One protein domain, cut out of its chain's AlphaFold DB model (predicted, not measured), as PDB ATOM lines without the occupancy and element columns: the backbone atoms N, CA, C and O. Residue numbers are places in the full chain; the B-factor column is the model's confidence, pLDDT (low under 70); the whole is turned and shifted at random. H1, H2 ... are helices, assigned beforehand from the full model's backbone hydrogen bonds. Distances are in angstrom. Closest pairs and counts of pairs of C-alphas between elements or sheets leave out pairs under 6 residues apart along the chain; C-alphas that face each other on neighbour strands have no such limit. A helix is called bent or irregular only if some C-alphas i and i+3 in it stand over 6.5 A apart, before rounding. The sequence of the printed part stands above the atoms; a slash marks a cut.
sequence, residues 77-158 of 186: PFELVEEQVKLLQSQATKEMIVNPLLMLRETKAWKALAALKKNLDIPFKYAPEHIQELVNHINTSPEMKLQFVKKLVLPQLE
ATOM      1  N   PRO A  77     180.461 176.919 153.971       90.56
ATOM      2  CA  PRO A  77     181.148 175.696 153.572       90.56
ATOM      3  C   PRO A  77     181.707 174.939 154.782       90.56
ATOM      4  O   PRO A  77     182.066 175.541 155.799       90.56
ATOM      5  N   PHE A  78     181.791 173.613 154.660       89.69
ATOM      6  CA  PHE A  78     182.221 172.720 155.739       89.69
ATOM      7  C   PHE A  78     183.623 173.053 156.243       89.69
ATOM      8  O   PHE A  78     183.848 173.145 157.448       89.69
ATOM      9  N   GLU A  79     184.547 173.286 155.318       89.06
ATOM     10  CA  GLU A  79     185.968 173.497 155.588       89.06
ATOM     11  C   GLU A  79     186.182 174.724 156.479       89.06
ATOM     12  O   GLU A  79     187.031 174.725 157.365       89.06
ATOM     13  N   LEU A  80     185.357 175.750 156.277       87.94
ATOM     14  CA  LEU A  80     185.430 177.005 157.012       87.94
ATOM     15  C   LEU A  80     184.831 176.866 158.418       87.94
ATOM     16  O   LEU A  80     185.365 177.421 159.377       87.94
ATOM     17  N   VAL A  81     183.764 176.074 158.574       88.38
ATOM     18  CA  VAL A  81     183.253 175.711 159.908       88.38
ATOM     19  C   VAL A  81     184.281 174.868 160.658       88.38
ATOM     20  O   VAL A  81     184.540 175.137 161.831       88.38
ATOM     21  N   GLU A  82     184.899 173.888 159.996       89.50
ATOM     22  CA  GLU A  82     185.938 173.043 160.586       89.50
ATOM     23  C   GLU A  82     187.126 173.875 161.086       89.50
ATOM     24  O   GLU A  82     187.546 173.728 162.238       89.50
ATOM     25  N   GLU A  83     187.662 174.754 160.242       87.56
ATOM     26  CA  GLU A  83     188.785 175.620 160.595       87.56
ATOM     27  C   GLU A  83     188.437 176.537 161.770       87.56
ATOM     28  O   GLU A  83     189.194 176.627 162.742       87.56
ATOM     29  N   GLN A  84     187.253 177.150 161.739       85.69
ATOM     30  CA  GLN A  84     186.833 178.058 162.796       85.69
ATOM     31  C   GLN A  84     186.609 177.338 164.131       85.69
ATOM     32  O   GLN A  84     186.957 177.870 165.188       85.69
ATOM     33  N   VAL A  85     186.060 176.123 164.108       86.50
ATOM     34  CA  VAL A  85     185.909 175.289 165.307       86.50
ATOM     35  C   VAL A  85     187.279 174.928 165.881       86.50
ATOM     36  O   VAL A  85     187.491 175.115 167.081       86.50
ATOM     37  N   LYS A  86     188.234 174.498 165.045       87.50
ATOM     38  CA  LYS A  86     189.615 174.203 165.476       87.50
ATOM     39  C   LYS A  86     190.287 175.425 166.100       87.50
ATOM     40  O   LYS A  86     190.945 175.315 167.139       87.50
ATOM     41  N   LEU A  87     190.090 176.599 165.505       85.81
ATOM     42  CA  LEU A  87     190.626 177.858 166.011       85.81
ATOM     43  C   LEU A  87     190.024 178.214 167.377       85.81
ATOM     44  O   LEU A  87     190.768 178.514 168.311       85.81
ATOM     45  N   LEU A  88     188.701 178.106 167.532       84.38
ATOM     46  CA  LEU A  88     188.015 178.353 168.807       84.38
ATOM     47  C   LEU A  88     188.429 177.350 169.893       84.38
ATOM     48  O   LEU A  88     188.629 177.744 171.041       84.38
ATOM     49  N   GLN A  89     188.621 176.072 169.556       85.19
ATOM     50  CA  GLN A  89     189.160 175.081 170.493       85.19
ATOM     51  C   GLN A  89     190.576 175.445 170.944       85.19
ATOM     52  O   GLN A  89     190.867 175.395 172.138       85.19
ATOM     53  N   SER A  90     191.448 175.829 170.006       85.69
ATOM     54  CA  SER A  90     192.817 176.258 170.314       85.69
ATOM     55  C   SER A  90     192.837 177.512 171.193       85.69
ATOM     56  O   SER A  90     193.669 177.637 172.088       85.69
ATOM     57  N   GLN A  91     191.906 178.443 170.978       84.81
ATOM     58  CA  GLN A  91     191.752 179.617 171.835       84.81
ATOM     59  C   GLN A  91     191.258 179.237 173.233       84.81
ATOM     60  O   GLN A  91     191.829 179.701 174.215       84.81
ATOM     61  N   ALA A  92     190.268 178.349 173.340       84.69
ATOM     62  CA  ALA A  92     189.769 177.872 174.628       84.69
ATOM     63  C   ALA A  92     190.867 177.165 175.440       84.69
ATOM     64  O   ALA A  92     191.018 177.433 176.630       84.69
ATOM     65  N   THR A  93     191.682 176.312 174.808       85.06
ATOM     66  CA  THR A  93     192.797 175.644 175.499       85.06
ATOM     67  C   THR A  93     193.873 176.632 175.935       85.06
ATOM     68  O   THR A  93     194.362 176.531 177.057       85.06
ATOM     69  N   LYS A  94     194.204 177.632 175.109       85.75
ATOM     70  CA  LYS A  94     195.122 178.716 175.496       85.75
ATOM     71  C   LYS A  94     194.585 179.532 176.674       85.75
ATOM     72  O   LYS A  94     195.340 179.804 177.600       85.75
ATOM     73  N   GLU A  95     193.298 179.881 176.673       84.94
ATOM     74  CA  GLU A  95     192.655 180.594 177.788       84.94
ATOM     75  C   GLU A  95     192.739 179.797 179.099       84.94
ATOM     76  O   GLU A  95     193.020 180.383 180.144       84.94
ATOM     77  N   MET A  96     192.568 178.474 179.040       83.88
ATOM     78  CA  MET A  96     192.695 177.584 180.202       83.88
ATOM     79  C   MET A  96     194.142 177.432 180.687       83.88
ATOM     80  O   MET A  96     194.372 177.324 181.886       83.88
ATOM     81  N   ILE A  97     195.128 177.437 179.783       85.12
ATOM     82  CA  ILE A  97     196.550 177.410 180.164       85.12
ATOM     83  C   ILE A  97     196.933 178.706 180.889       85.12
ATOM     84  O   ILE A  97     197.635 178.664 181.895       85.12
ATOM     85  N   VAL A  98     196.460 179.853 180.391       86.25
ATOM     86  CA  VAL A  98     196.729 181.167 180.996       86.25
ATOM     87  C   VAL A  98     195.991 181.328 182.327       86.25
ATOM     88  O   VAL A  98     196.543 181.910 183.257       86.25
ATOM     89  N   ASN A  99     194.772 180.793 182.441       84.00
ATOM     90  CA  ASN A  99     193.961 180.839 183.658       84.00
ATOM     91  C   ASN A  99     193.506 179.425 184.065       84.00
ATOM     92  O   ASN A  99     192.393 179.022 183.720       84.00
ATOM     93  N   PRO A 100     194.308 178.687 184.855       76.50
ATOM     94  CA  PRO A 100     194.024 177.293 185.213       76.50
ATOM     95  C   PRO A 100     192.739 177.074 186.025       76.50
ATOM     96  O   PRO A 100     192.223 175.962 186.074       76.50
ATOM     97  N   LEU A 101     192.222 178.126 186.670       78.25
ATOM     98  CA  LEU A 101     190.966 178.091 187.432       78.25
ATOM     99  C   LEU A 101     189.721 178.274 186.550       78.25
ATOM    100  O   LEU A 101     188.603 178.101 187.031       78.25
ATOM    101  N   LEU A 102     189.894 178.650 185.280       79.88
ATOM    102  CA  LEU A 102     188.788 178.938 184.380       79.88
ATOM    103  C   LEU A 102     188.220 177.634 183.812       79.88
ATOM    104  O   LEU A 102     188.925 176.856 183.164       79.88
ATOM    105  N   MET A 103     186.925 177.392 184.016       77.88
ATOM    106  CA  MET A 103     186.282 176.214 183.436       77.88
ATOM    107  C   MET A 103     186.113 176.377 181.922       77.88
ATOM    108  O   MET A 103     185.848 177.471 181.421       77.88
ATOM    109  N   LEU A 104     186.153 175.263 181.180       74.38
ATOM    110  CA  LEU A 104     185.947 175.255 179.723       74.38
ATOM    111  C   LEU A 104     184.682 176.027 179.314       74.38
ATOM    112  O   LEU A 104     184.703 176.804 178.361       74.38
ATOM    113  N   ARG A 105     183.593 175.852 180.075       73.50
ATOM    114  CA  ARG A 105     182.291 176.489 179.818       73.50
ATOM    115  C   ARG A 105     182.308 178.014 179.955       73.50
ATOM    116  O   ARG A 105     181.428 178.688 179.421       73.50
ATOM    117  N   GLU A 106     183.292 178.552 180.660       76.38
ATOM    118  CA  GLU A 106     183.402 179.974 180.966       76.38
ATOM    119  C   GLU A 106     184.292 180.728 179.977       76.38
ATOM    120  O   GLU A 106     184.150 181.954 179.874       76.38
ATOM    121  N   THR A 107     185.127 180.004 179.214       79.25
ATOM    122  CA  THR A 107     185.996 180.562 178.165       79.25
ATOM    123  C   THR A 107     185.187 181.355 177.140       79.25
ATOM    124  O   THR A 107     184.058 180.999 176.768       79.25
ATOM    125  N   LYS A 108     185.761 182.461 176.662       81.56
ATOM    126  CA  LYS A 108     185.089 183.332 175.684       81.56
ATOM    127  C   LYS A 108     184.876 182.587 174.369       81.56
ATOM    128  O   LYS A 108     183.796 182.672 173.783       81.56
ATOM    129  N   ALA A 109     185.874 181.805 173.959       77.94
ATOM    130  CA  ALA A 109     185.817 180.976 172.763       77.94
ATOM    131  C   ALA A 109     184.720 179.898 172.840       77.94
ATOM    132  O   ALA A 109     183.967 179.720 171.879       77.94
ATOM    133  N   TRP A 110     184.543 179.236 173.991       79.12
ATOM    134  CA  TRP A 110     183.464 178.256 174.148       79.12
ATOM    135  C   TRP A 110     182.082 178.899 174.152       79.12
ATOM    136  O   TRP A 110     181.161 178.354 173.553       79.12
ATOM    137  N   LYS A 111     181.920 180.083 174.753       81.06
ATOM    138  CA  LYS A 111     180.654 180.830 174.682       81.06
ATOM    139  C   LYS A 111     180.303 181.224 173.246       81.06
ATOM    140  O   LYS A 111     179.139 181.127 172.855       81.06
ATOM    141  N   ALA A 112     181.294 181.630 172.448       80.25
ATOM    142  CA  ALA A 112     181.099 181.937 171.033       80.25
ATOM    143  C   ALA A 112     180.644 180.700 170.241       80.25
ATOM    144  O   ALA A 112     179.703 180.789 169.451       80.25
ATOM    145  N   LEU A 113     181.252 179.542 170.507       78.00
ATOM    146  CA  LEU A 113     180.874 178.283 169.874       78.00
ATOM    147  C   LEU A 113     179.492 177.799 170.345       78.00
ATOM    148  O   LEU A 113     178.645 177.445 169.527       78.00
ATOM    149  N   ALA A 114     179.218 177.848 171.648       79.94
ATOM    150  CA  ALA A 114     177.928 177.476 172.224       79.94
ATOM    151  C   ALA A 114     176.777 178.308 171.632       79.94
ATOM    152  O   ALA A 114     175.701 177.776 171.369       79.94
ATOM    153  N   ALA A 115     177.019 179.589 171.331       80.62
ATOM    154  CA  ALA A 115     176.044 180.442 170.658       80.62
ATOM    155  C   ALA A 115     175.714 179.991 169.219       80.62
ATOM    156  O   ALA A 115     174.607 180.251 168.752       80.62
ATOM    157  N   LEU A 116     176.647 179.329 168.524       75.44
ATOM    158  CA  LEU A 116     176.437 178.761 167.183       75.44
ATOM    159  C   LEU A 116     175.765 177.386 167.244       75.44
ATOM    160  O   LEU A 116     174.966 177.047 166.380       75.44
ATOM    161  N   LYS A 117     176.074 176.616 168.290       75.88
ATOM    162  CA  LYS A 117     175.522 175.287 168.561       75.88
ATOM    163  C   LYS A 117     174.048 175.337 168.986       75.88
ATOM    164  O   LYS A 117     173.290 174.436 168.636       75.88
ATOM    165  N   LYS A 118     173.663 176.367 169.757       72.69
ATOM    166  CA  LYS A 118     172.370 176.527 170.454       72.69
ATOM    167  C   LYS A 118     171.911 175.259 171.187       72.69
ATOM    168  O   LYS A 118     172.183 175.132 172.374       72.69
ATOM    169  N   ASN A 119     171.241 174.348 170.480       70.25
ATOM    170  CA  ASN A 119     170.581 173.161 171.030       70.25
ATOM    171  C   ASN A 119     171.244 171.836 170.624       70.25
ATOM    172  O   ASN A 119     170.806 170.784 171.075       70.25
ATOM    173  N   LEU A 120     172.258 171.855 169.755       72.31
ATOM    174  CA  LEU A 120     172.959 170.631 169.366       72.31
ATOM    175  C   LEU A 120     173.787 170.107 170.544       72.31
ATOM    176  O   LEU A 120     174.407 170.899 171.255       72.31
ATOM    177  N   ASP A 121     173.865 168.787 170.736       71.94
ATOM    178  CA  ASP A 121     174.713 168.174 171.769       71.94
ATOM    179  C   ASP A 121     176.041 167.629 171.223       71.94
ATOM    180  O   ASP A 121     176.394 166.468 171.338       71.94
ATOM    181  N   ILE A 122     176.802 168.514 170.592       71.44
ATOM    182  CA  ILE A 122     178.147 168.239 170.090       71.44
ATOM    183  C   ILE A 122     179.222 168.331 171.204       71.44
ATOM    184  O   ILE A 122     179.281 169.352 171.909       71.44
ATOM    185  N   PRO A 123     180.102 167.325 171.361       75.56
ATOM    186  CA  PRO A 123     181.201 167.350 172.330       75.56
ATOM    187  C   PRO A 123     182.287 168.385 172.000       75.56
ATOM    188  O   PRO A 123     182.428 168.828 170.865       75.56
ATOM    189  N   PHE A 124     183.122 168.731 172.993       72.31
ATOM    190  CA  PHE A 124     184.272 169.625 172.778       72.31
ATOM    191  C   PHE A 124     185.258 169.064 171.755       72.31
ATOM    192  O   PHE A 124     185.860 169.844 171.038       72.31
ATOM    193  N   LYS A 125     185.442 167.740 171.673       78.06
ATOM    194  CA  LYS A 125     186.246 167.097 170.623       78.06
ATOM    195  C   LYS A 125     185.341 166.735 169.452       78.06
ATOM    196  O   LYS A 125     184.574 165.783 169.543       78.06
ATOM    197  N   TYR A 126     185.442 167.500 168.373       76.62
ATOM    198  CA  TYR A 126     184.634 167.295 167.176       76.62
ATOM    199  C   TYR A 126     185.163 166.116 166.369       76.62
ATOM    200  O   TYR A 126     186.370 165.963 166.180       76.62
ATOM    201  N   ALA A 127     184.221 165.321 165.879       82.44
ATOM    202  CA  ALA A 127     184.438 164.369 164.805       82.44
ATOM    203  C   ALA A 127     183.858 164.995 163.520       82.44
ATOM    204  O   ALA A 127     183.017 165.899 163.637       82.44
ATOM    205  N   PRO A 128     184.300 164.590 162.319       83.44
ATOM    206  CA  PRO A 128     183.835 165.180 161.062       83.44
ATOM    207  C   PRO A 128     182.306 165.199 160.925       83.44
ATOM    208  O   PRO A 128     181.736 166.163 160.417       83.44
ATOM    209  N   GLU A 129     181.631 164.184 161.458       86.12
ATOM    210  CA  GLU A 129     180.176 164.022 161.428       86.12
ATOM    211  C   GLU A 129     179.477 165.155 162.191       86.12
ATOM    212  O   GLU A 129     178.542 165.778 161.692       86.12
ATOM    213  N   HIS A 130     180.001 165.509 163.364       85.94
ATOM    214  CA  HIS A 130     179.469 166.601 164.175       85.94
ATOM    215  C   HIS A 130     179.655 167.977 163.519       85.94
ATOM    216  O   HIS A 130     178.855 168.893 163.729       85.94
ATOM    217  N   ILE A 131     180.727 168.148 162.740       86.44
ATOM    218  CA  ILE A 131     180.953 169.381 161.978       86.44
ATOM    219  C   ILE A 131     179.924 169.467 160.853       86.44
ATOM    220  O   ILE A 131     179.350 170.533 160.641       86.44
ATOM    221  N   GLN A 132     179.623 168.350 160.190       88.44
ATOM    222  CA  GLN A 132     178.596 168.312 159.154       88.44
ATOM    223  C   GLN A 132     177.207 168.651 159.716       88.44
ATOM    224  O   GLN A 132     176.469 169.419 159.099       88.44
ATOM    225  N   GLU A 133     176.862 168.155 160.905       87.44
ATOM    226  CA  GLU A 133     175.624 168.537 161.597       87.44
ATOM    227  C   GLU A 133     175.569 170.035 161.902       87.44
ATOM    228  O   GLU A 133     174.547 170.686 161.663       87.44
ATOM    229  N   LEU A 134     176.678 170.608 162.379       86.56
ATOM    230  CA  LEU A 134     176.774 172.039 162.647       86.56
ATOM    231  C   LEU A 134     176.618 172.867 161.363       86.56
ATOM    232  O   LEU A 134     175.891 173.859 161.361       86.56
ATOM    233  N   VAL A 135     177.250 172.447 160.266       89.94
ATOM    234  CA  VAL A 135     177.118 173.075 158.941       89.94
ATOM    235  C   VAL A 135     175.665 173.044 158.480       89.94
ATOM    236  O   VAL A 135     175.119 174.079 158.095       89.94
ATOM    237  N   ASN A 136     175.010 171.885 158.573       89.56
ATOM    238  CA  ASN A 136     173.607 171.729 158.198       89.56
ATOM    239  C   ASN A 136     172.706 172.635 159.051       89.56
ATOM    240  O   ASN A 136     171.836 173.325 158.516       89.56
ATOM    241  N   HIS A 137     172.951 172.708 160.360       87.94
ATOM    242  CA  HIS A 137     172.203 173.576 161.269       87.94
ATOM    243  C   HIS A 137     172.378 175.063 160.945       87.94
ATOM    244  O   HIS A 137     171.390 175.795 160.854       87.94
ATOM    245  N   ILE A 138     173.616 175.512 160.708       87.06
ATOM    246  CA  ILE A 138     173.904 176.899 160.321       87.06
ATOM    247  C   ILE A 138     173.225 177.228 158.990       87.06
ATOM    248  O   ILE A 138     172.638 178.299 158.849       87.06
ATOM    249  N   ASN A 139     173.259 176.304 158.030       90.81
ATOM    250  CA  ASN A 139     172.696 176.518 156.702       90.81
ATOM    251  C   ASN A 139     171.166 176.427 156.639       90.81
ATOM    252  O   ASN A 139     170.585 176.932 155.678       90.81
ATOM    253  N   THR A 140     170.521 175.859 157.661       89.44
ATOM    254  CA  THR A 140     169.057 175.746 157.746       89.44
ATOM    255  C   THR A 140     168.383 177.105 157.966       89.44
ATOM    256  O   THR A 140     167.320 177.360 157.407       89.44
ATOM    257  N   SER A 141     168.987 177.996 158.760       87.38
ATOM    258  CA  SER A 141     168.398 179.295 159.120       87.38
ATOM    259  C   SER A 141     169.224 180.457 158.550       87.38
ATOM    260  O   SER A 141     170.422 180.557 158.836       87.38
ATOM    261  N   PRO A 142     168.607 181.387 157.794       86.00
ATOM    262  CA  PRO A 142     169.270 182.610 157.338       86.00
ATOM    263  C   PRO A 142     169.867 183.435 158.487       86.00
ATOM    264  O   PRO A 142     170.953 184.001 158.361       86.00
ATOM    265  N   GLU A 143     169.207 183.461 159.644       87.19
ATOM    266  CA  GLU A 143     169.669 184.173 160.836       87.19
ATOM    267  C   GLU A 143     170.968 183.572 161.381       87.19
ATOM    268  O   GLU A 143     171.854 184.307 161.826       87.19
ATOM    269  N   MET A 144     171.106 182.244 161.326       86.00
ATOM    270  CA  MET A 144     172.319 181.545 161.757       86.00
ATOM    271  C   MET A 144     173.477 181.788 160.789       86.00
ATOM    272  O   MET A 144     174.583 182.089 161.247       86.00
ATOM    273  N   LYS A 145     173.221 181.782 159.472       88.44
ATOM    274  CA  LYS A 145     174.210 182.214 158.467       88.44
ATOM    275  C   LYS A 145     174.686 183.641 158.749       88.44
ATOM    276  O   LYS A 145     175.884 183.910 158.758       88.44
ATOM    277  N   LEU A 146     173.764 184.558 159.049       86.25
ATOM    278  CA  LEU A 146     174.099 185.956 159.321       86.25
ATOM    279  C   LEU A 146     174.928 186.105 160.603       86.25
ATOM    280  O   LEU A 146     175.912 186.846 160.627       86.25
ATOM    281  N   GLN A 147     174.547 185.392 161.667       86.50
ATOM    282  CA  GLN A 147     175.294 185.347 162.928       86.50
ATOM    283  C   GLN A 147     176.715 184.827 162.714       86.50
ATOM    284  O   GLN A 147     177.658 185.417 163.244       86.50
ATOM    285  N   PHE A 148     176.862 183.764 161.921       87.19
ATOM    286  CA  PHE A 148     178.152 183.185 161.573       87.19
ATOM    287  C   PHE A 148     179.037 184.211 160.860       87.19
ATOM    288  O   PHE A 148     180.131 184.520 161.335       87.19
ATOM    289  N   VAL A 149     178.528 184.826 159.787       87.06
ATOM    290  CA  VAL A 149     179.285 185.825 159.021       87.06
ATOM    291  C   VAL A 149     179.667 187.013 159.904       87.06
ATOM    292  O   VAL A 149     180.829 187.410 159.943       87.06
ATOM    293  N   LYS A 150     178.728 187.547 160.690       87.00
ATOM    294  CA  LYS A 150     178.973 188.720 161.539       87.00
ATOM    295  C   LYS A 150     180.015 188.474 162.632       87.00
ATOM    296  O   LYS A 150     180.795 189.374 162.926       87.00
ATOM    297  N   LYS A 151     179.992 187.303 163.275       85.12
ATOM    298  CA  LYS A 151     180.843 187.015 164.442       85.12
ATOM    299  C   LYS A 151     182.188 186.399 164.087       85.12
ATOM    300  O   LYS A 151     183.116 186.563 164.868       85.12
ATOM    301  N   LEU A 152     182.276 185.668 162.977       83.56
ATOM    302  CA  LEU A 152     183.450 184.852 162.660       83.56
ATOM    303  C   LEU A 152     184.148 185.284 161.372       83.56
ATOM    304  O   LEU A 152     185.371 185.227 161.308       83.56
ATOM    305  N   VAL A 153     183.396 185.748 160.369       84.12
ATOM    306  CA  VAL A 153     183.955 186.129 159.062       84.12
ATOM    307  C   VAL A 153     184.337 187.608 159.029       84.12
ATOM    308  O   VAL A 153     185.472 187.945 158.717       84.12
ATOM    309  N   LEU A 154     183.417 188.508 159.389       84.25
ATOM    310  CA  LEU A 154     183.656 189.953 159.303       84.25
ATOM    311  C   LEU A 154     184.802 190.487 160.168       84.25
ATOM    312  O   LEU A 154     185.455 191.418 159.705       84.25
ATOM    313  N   PRO A 155     185.104 189.951 161.368       83.88
ATOM    314  CA  PRO A 155     186.268 190.408 162.126       83.88
ATOM    315  C   PRO A 155     187.605 190.189 161.406       83.88
ATOM    316  O   PRO A 155     188.595 190.798 161.788       83.88
ATOM    317  N   GLN A 156     187.635 189.333 160.377       78.75
ATOM    318  CA  GLN A 156     188.813 189.094 159.540       78.75
ATOM    319  C   GLN A 156     188.952 190.126 158.410       78.75
ATOM    320  O   GLN A 156     189.964 190.150 157.715       78.75
ATOM    321  N   LEU A 157     187.941 190.977 158.199       78.62
ATOM    322  CA  LEU A 157     188.023 192.080 157.252       78.62
ATOM    323  C   LEU A 157     188.874 193.196 157.864       78.62
ATOM    324  O   LEU A 157     188.401 193.980 158.687       78.62
ATOM    325  N   GLU A 158     190.125 193.291 157.428       65.88
ATOM    326  CA  GLU A 158     190.983 194.428 157.744       65.88
ATOM    327  C   GLU A 158     190.424 195.686 157.062       65.88
ATOM    328  O   GLU A 158     190.502 195.869 155.844       65.88
TER     329      GLU A 158
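What this domain is: This is residues 77 to 158 of the 186 residues of the protein "DUF3645 domain-containing protein" of Parachlamydiaceae bacterium (UniProt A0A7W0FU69). A long helix, H1, and a shorter one, H2, lie side by side as a helical hairpin, and H3 and H4 make a corner at its open end, where H1 begins and H2 ends. The link between H1 and H2 lies at one end of the longest axis and the H3 to H4 corner at the other. The printed part has 82 residues with four named helices, H1 to H4 in order, and no named strand; the class is all helix. It is compact, with a radius of gyration of the C-alphas of 12.8 A and spans of 37 by 32 by 20 A.

Where its parts are: Find C-alpha 78 at (182.221, 172.720, 155.739); from there H1, residues 78 to 98, runs 30.3 A. Next look at H2, residues 108 to 117, 14.4 A, then H3, residues 128 to 140, 18.5 A. H4, residues 142 to 156, runs 20.7 A to C-alpha 156 at (188.813, 189.094, 159.540); it is only just irregular, with C-alphas 151 and 154 6.6 A apart.

How they stand to each other: Look at Leu 88 and Ala 109, the closest C-alphas of the hairpin H1 and H2, 5.2 A apart; H1 touches H2 with residues 85 to 92 alone, opposite ways at a shallow tilt of 33 degrees, only just short of steep. H3 touches H1 at Val 135 and Phe 78, their closest C-alphas, 6.0 A apart. H3 and H4 touch only at the corner, closest at C-alphas 138 and 144, 5.1 A. H2 and H4 only just touch, with 3 pairs of C-alphas within 8 A, the closest Leu 116 and Phe 148 at 7.3 A. In H1 and H3 every O i to N i+4 pair is within hydrogen-bond range; in H2 5 of 6 are, in H4 8 of 11.

The domain as a whole: The C-alphas of Pro 100 and Pro 142 are the two farthest apart, 37.7 A. The printed part has no cut; the H3 to H4 link is tight and the other two are short. Mean pLDDT of the printed part is 82.8, and residue 158 is under 70.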